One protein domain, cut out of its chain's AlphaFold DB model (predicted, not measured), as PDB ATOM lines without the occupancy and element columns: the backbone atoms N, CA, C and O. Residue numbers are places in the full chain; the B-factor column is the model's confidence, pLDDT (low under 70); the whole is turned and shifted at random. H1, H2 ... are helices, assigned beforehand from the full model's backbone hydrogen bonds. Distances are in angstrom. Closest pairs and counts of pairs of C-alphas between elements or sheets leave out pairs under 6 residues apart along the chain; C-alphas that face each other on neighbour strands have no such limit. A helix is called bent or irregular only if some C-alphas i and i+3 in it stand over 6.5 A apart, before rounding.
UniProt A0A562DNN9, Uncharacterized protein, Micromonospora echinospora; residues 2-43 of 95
ATOM      1  N   ALA A   2     -11.599 -28.868 -36.053       88.06
ATOM      2  CA  ALA A   2     -10.232 -29.406 -36.095       88.06
ATOM      3  C   ALA A   2     -10.141 -30.933 -35.895       88.06
ATOM      4  O   ALA A   2      -9.656 -31.639 -36.768       88.06
ATOM      5  N   ARG A   3     -10.716 -31.477 -34.812       90.31
ATOM      6  CA  ARG A   3     -10.718 -32.935 -34.554       90.31
ATOM      7  C   ARG A   3     -11.374 -33.761 -35.660       90.31
ATOM      8  O   ARG A   3     -10.874 -34.816 -36.027       90.31
ATOM      9  N   ARG A   4     -12.481 -33.264 -36.223       87.31
ATOM     10  CA  ARG A   4     -13.166 -33.912 -37.352       87.31
ATOM     11  C   ARG A   4     -12.270 -33.920 -38.591       87.31
ATOM     12  O   ARG A   4     -12.192 -34.944 -39.257       87.31
ATOM     13  N   HIS A   5     -11.583 -32.812 -38.865       86.75
ATOM     14  CA  HIS A   5     -10.627 -32.717 -39.963       86.75
ATOM     15  C   HIS A   5      -9.416 -33.641 -39.755       86.75
ATOM     16  O   HIS A   5      -8.968 -34.280 -40.699       86.75
ATOM     17  N   LEU A   6      -8.931 -33.775 -38.516       91.12
ATOM     18  CA  LEU A   6      -7.802 -34.643 -38.168       91.12
ATOM     19  C   LEU A   6      -8.155 -36.141 -38.136       91.12
ATOM     20  O   LEU A   6      -7.263 -36.980 -38.257       91.12
ATOM     21  N   ALA A   7      -9.433 -36.508 -38.004       91.75
ATOM     22  CA  ALA A   7      -9.860 -37.900 -37.835       91.75
ATOM     23  C   ALA A   7      -9.391 -38.861 -38.955       91.75
ATOM     24  O   ALA A   7      -8.880 -39.933 -38.619       91.75
ATOM     25  N   PRO A   8      -9.469 -38.517 -40.259       90.62
ATOM     26  CA  PRO A   8      -8.960 -39.379 -41.330       90.62
ATOM     27  C   PRO A   8      -7.439 -39.568 -41.297       90.62
ATOM     28  O   PRO A   8      -6.933 -40.562 -41.809       90.62
ATOM     29  N   TYR A   9      -6.698 -38.624 -40.718       92.69
ATOM     30  CA  TYR A   9      -5.248 -38.719 -40.566       92.69
ATOM     31  C   TYR A   9      -4.870 -39.562 -39.350       92.69
ATOM     32  O   TYR A   9      -3.961 -40.386 -39.410       92.69
ATOM     33  N   LEU A  10      -5.618 -39.418 -38.254       94.69
ATOM     34  CA  LEU A  10      -5.434 -40.206 -37.037       94.69
ATOM     35  C   LEU A  10      -5.668 -41.707 -37.240       94.69
ATOM     36  O   LEU A  10      -5.137 -42.496 -36.456       94.69
ATOM     37  N   SER A  11      -6.419 -42.110 -38.272       93.44
ATOM     38  CA  SER A  11      -6.619 -43.518 -38.642       93.44
ATOM     39  C   SER A  11      -5.503 -44.092 -39.528       93.44
ATOM     40  O   SER A  11      -5.426 -45.308 -39.700       93.44
ATOM     41  N   GLN A  12      -4.617 -43.251 -40.068       95.69
ATOM     42  CA  GLN A  12      -3.600 -43.651 -41.036       95.69
ATOM     43  C   GLN A  12      -2.225 -43.879 -40.378       95.69
ATOM     44  O   GLN A  12      -1.671 -42.959 -39.765       95.69
ATOM     45  N   PRO A  13      -1.606 -45.070 -40.532       96.31
ATOM     46  CA  PRO A  13      -0.335 -45.392 -39.877       96.31
ATOM     47  C   PRO A  13       0.812 -44.431 -40.215       96.31
ATOM     48  O   PRO A  13       1.622 -44.112 -39.350       96.31
ATOM     49  N   ASN A  14       0.885 -43.932 -41.450       97.62
ATOM     50  CA  ASN A  14       1.929 -43.002 -41.887       97.62
ATOM     51  C   ASN A  14       1.866 -41.654 -41.152       97.62
ATOM     52  O   ASN A  14       2.912 -41.161 -40.725       97.62
ATOM     53  N   TYR A  15       0.673 -41.088 -40.949       97.38
ATOM     54  CA  TYR A  15       0.501 -39.832 -40.211       97.38
ATOM     55  C   TYR A  15       0.797 -40.015 -38.725       97.38
ATOM     56  O   TYR A  15       1.615 -39.282 -38.169       97.38
ATOM     57  N   ARG A  16       0.242 -41.069 -38.112       97.31
ATOM     58  CA  ARG A  16       0.525 -41.420 -36.711       97.31
ATOM     59  C   ARG A  16       2.026 -41.575 -36.463       97.31
ATOM     60  O   ARG A  16       2.574 -40.943 -35.564       97.31
ATOM     61  N   ASN A  17       2.708 -42.357 -37.300       98.00
ATOM     62  CA  ASN A  17       4.151 -42.572 -37.183       98.00
ATOM     63  C   ASN A  17       4.953 -41.281 -37.401       98.00
ATOM     64  O   ASN A  17       6.010 -41.114 -36.797       98.00
ATOM     65  N   SER A  18       4.474 -40.371 -38.256       98.00
ATOM     66  CA  SER A  18       5.101 -39.061 -38.448       98.00
ATOM     67  C   SER A  18       5.022 -38.197 -37.192       98.00
ATOM     68  O   SER A  18       6.037 -37.643 -36.778       98.00
ATOM     69  N   TRP A  19       3.856 -38.119 -36.551       97.75
ATOM     70  CA  TRP A  19       3.675 -37.323 -35.336       97.75
ATOM     71  C   TRP A  19       4.441 -37.888 -34.137       97.75
ATOM     72  O   TRP A  19       5.034 -37.122 -33.382       97.75
ATOM     73  N   LEU A  20       4.544 -39.214 -34.010       97.88
ATOM     74  CA  LEU A  20       5.395 -39.824 -32.981       97.88
ATOM     75  C   LEU A  20       6.869 -39.408 -33.129       97.88
ATOM     76  O   LEU A  20       7.521 -39.085 -32.139       97.88
ATOM     77  N   ARG A  21       7.395 -39.344 -34.362       97.94
ATOM     78  CA  ARG A  21       8.766 -38.850 -34.608       97.94
ATOM     79  C   ARG A  21       8.941 -37.366 -34.285       97.94
ATOM     80  O   ARG A  21      10.049 -36.953 -33.971       97.94
ATOM     81  N   GLN A  22       7.867 -36.585 -34.360       97.00
ATOM     82  CA  GLN A  22       7.853 -35.159 -34.021       97.00
ATOM     83  C   GLN A  22       7.686 -34.908 -32.510       97.00
ATOM     84  O   GLN A  22       7.650 -33.759 -32.085       97.00
ATOM     85  N   GLY A  23       7.616 -35.962 -31.686       97.88
ATOM     86  CA  GLY A  23       7.577 -35.845 -30.226       97.88
ATOM     87  C   GLY A  23       6.173 -35.829 -29.614       97.88
ATOM     88  O   GLY A  23       6.029 -35.500 -28.432       97.88
ATOM     89  N   PHE A  24       5.143 -36.198 -30.380       98.25
ATOM     90  CA  PHE A  24       3.839 -36.554 -29.818       98.25
ATOM     91  C   PHE A  24       3.876 -37.966 -29.232       98.25
ATOM     92  O   PHE A  24       4.649 -38.825 -29.657       98.25
ATOM     93  N   THR A  25       3.022 -38.221 -28.249       98.25
ATOM     94  CA  THR A  25       2.921 -39.523 -27.583       98.25
ATOM     95  C   THR A  25       1.760 -40.346 -28.132       98.25
ATOM     96  O   THR A  25       0.856 -39.829 -28.781       98.25
ATOM     97  N   ALA A  26       1.725 -41.647 -27.826       97.12
ATOM     98  CA  ALA A  26       0.564 -42.476 -28.152       97.12
ATOM     99  C   ALA A  26      -0.737 -41.949 -27.511       97.12
ATOM    100  O   ALA A  26      -1.796 -42.069 -28.124       97.12
ATOM    101  N   ALA A  27      -0.644 -41.330 -26.326       97.94
ATOM    102  CA  ALA A  27      -1.772 -40.688 -25.657       97.94
ATOM    103  C   ALA A  27      -2.261 -39.449 -26.424       97.94
ATOM    104  O   ALA A  27      -3.464 -39.253 -26.553       97.94
ATOM    105  N   ASP A  28      -1.350 -38.677 -27.025       97.94
ATOM    106  CA  ASP A  28      -1.720 -37.543 -27.878       97.94
ATOM    107  C   ASP A  28      -2.480 -37.961 -29.143       97.94
ATOM    108  O   ASP A  28      -3.173 -37.141 -29.731       97.94
ATOM    109  N   LEU A  29      -2.359 -39.221 -29.575       97.06
ATOM    110  CA  LEU A  29      -2.999 -39.757 -30.784       97.06
ATOM    111  C   LEU A  29      -4.235 -40.628 -30.497       97.06
ATOM    112  O   LEU A  29      -4.810 -41.197 -31.436       97.06
ATOM    113  N   ALA A  30      -4.585 -40.815 -29.224       94.38
ATOM    114  CA  ALA A  30      -5.748 -41.581 -28.785       94.38
ATOM    115  C   ALA A  30      -7.019 -40.717 -28.812       94.38
ATOM    116  O   ALA A  30      -6.934 -39.496 -28.896       94.38
ATOM    117  N   ASP A  31      -8.196 -41.350 -28.795       92.75
ATOM    118  CA  ASP A  31      -9.503 -40.701 -28.574       92.75
ATOM    119  C   ASP A  31      -9.805 -39.461 -29.444       92.75
ATOM    120  O   ASP A  31     -10.487 -38.525 -29.034       92.75
ATOM    121  N   GLY A  32      -9.316 -39.453 -30.691       90.44
ATOM    122  CA  GLY A  32      -9.501 -38.324 -31.616       90.44
ATOM    123  C   GLY A  32      -8.465 -37.198 -31.468       90.44
ATOM    124  O   GLY A  32      -8.675 -36.106 -32.004       90.44
ATOM    125  N   GLY A  33      -7.358 -37.472 -30.775       95.94
ATOM    126  CA  GLY A  33      -6.215 -36.594 -30.531       95.94
ATOM    127  C   GLY A  33      -6.261 -35.927 -29.150       95.94
ATOM    128  O   GLY A  33      -7.340 -35.705 -28.614       95.94
ATOM    129  N   SER A  34      -5.133 -35.496 -28.592       97.31
ATOM    130  CA  SER A  34      -5.121 -34.595 -27.426       97.31
ATOM    131  C   SER A  34      -5.397 -33.146 -27.831       97.31
ATOM    132  O   SER A  34      -5.457 -32.821 -29.018       97.31
ATOM    133  N   ASP A  35      -5.636 -32.258 -26.862       96.62
ATOM    134  CA  ASP A  35      -5.726 -30.812 -27.129       96.62
ATOM    135  C   ASP A  35      -4.386 -30.274 -27.629       96.62
ATOM    136  O   ASP A  35      -4.356 -29.593 -28.644       96.62
ATOM    137  N   ARG A  36      -3.270 -30.716 -27.032       96.50
ATOM    138  CA  ARG A  36      -1.917 -30.396 -27.507       96.50
ATOM    139  C   ARG A  36      -1.731 -30.723 -28.991       96.50
ATOM    140  O   ARG A  36      -1.232 -29.891 -29.735       96.50
ATOM    141  N   LEU A  37      -2.142 -31.916 -29.433       96.81
ATOM    142  CA  LEU A  37      -2.049 -32.286 -30.849       96.81
ATOM    143  C   LEU A  37      -2.857 -31.326 -31.733       96.81
ATOM    144  O   LEU A  37      -2.388 -30.912 -32.788       96.81
ATOM    145  N   VAL A  38      -4.079 -30.986 -31.320       95.06
ATOM    146  CA  VAL A  38      -4.946 -30.074 -32.078       95.06
ATOM    147  C   VAL A  38      -4.356 -28.669 -32.133       95.06
ATOM    148  O   VAL A  38      -4.301 -28.088 -33.213       95.06
ATOM    149  N   ASP A  39      -3.901 -28.151 -30.998       95.06
ATOM    150  CA  ASP A  39      -3.371 -26.796 -30.863       95.06
ATOM    151  C   ASP A  39      -2.052 -26.609 -31.610       95.06
ATOM    152  O   ASP A  39      -1.777 -25.508 -32.086       95.06
ATOM    153  N   ASP A  40      -1.246 -27.663 -31.737       95.12
ATOM    154  CA  ASP A  40       0.013 -27.622 -32.480       95.12
ATOM    155  C   ASP A  40      -0.190 -27.802 -33.995       95.12
ATOM    156  O   ASP A  40       0.592 -27.271 -34.780       95.12
ATOM    157  N   LEU A  41      -1.228 -28.532 -34.425       93.81
ATOM    158  CA  LEU A  41      -1.476 -28.811 -35.848       93.81
ATOM    159  C   LEU A  41      -2.432 -27.831 -36.528       93.81
ATOM    160  O   LEU A  41      -2.414 -27.721 -37.753       93.81
ATOM    161  N   VAL A  42      -3.300 -27.161 -35.773       93.94
ATOM    162  CA  VAL A  42      -4.328 -26.281 -36.330       93.94
ATOM    163  C   VAL A  42      -4.169 -24.888 -35.742       93.94
ATOM    164  O   VAL A  42      -4.258 -24.694 -34.535       93.94
ATOM    165  N   ALA A  43      -3.986 -23.886 -36.601       94.00
ATOM    166  CA  ALA A  43      -4.119 -22.496 -36.194       94.00
ATOM    167  C   ALA A  43      -5.612 -22.158 -36.065       94.00
ATOM    168  O   ALA A  43      -6.333 -22.111 -37.060       94.00
TER     169      ALA A  43
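This is residues 2 to 43 of the 95 residues of an uncharacterized protein of Micromonospora echinospora (UniProt A0A562DNN9). Two short helices, H1 and H2, make an L with its corner at their tight link, and the long link of residues 22 to 34 folds back from H2 to a third helix, H3, near the first residue of H1. The printed part has 42 residues with three named helices, H1, H2 and H3 in that order, and no named strand; the class is all helix. It is compact, with a radius of gyration of the C-alphas of 9.0 A, and rounded, spanning 20 by 18 by 17 A.

H1, residues 2 to 10, and H2, residues 13 to 21, only just touch, with 3 pairs of C-alphas within 8 A, and touch only at the corner; the closest C-alphas, of Tyr 9 and Tyr 15, are 5.9 A apart. Their lines are about perpendicular, at 74 degrees. H3, residues 35 to 41, is close to H1 but not clearly touching, with the C-alphas of Ala 2 and Val 38 closest at 6.7 A, and about perpendicular to it at 80 degrees. H2 and H3 are apart. Every O i to N i+4 pair is within hydrogen-bond range in H2 and H3; in H1 3 of 5 are.

H1 begins at C-alpha 2 (-10.232, -29.406, -36.095) and is 11.9 A long; it is irregular, with C-alphas 5 and 8 7.0 A apart. H2 is 12.4 A long. H3 is 9.9 A long and ends at C-alpha 41 (-1.476, -28.811, -35.848).

The C-alphas farthest apart, of Pro 13 and Ala 43, are 23.5 A apart. The printed part has no cut; the link from H2 to H3 is long, with 13 residues. The mean pLDDT of the printed part is 95.0, and no printed residue is under 70.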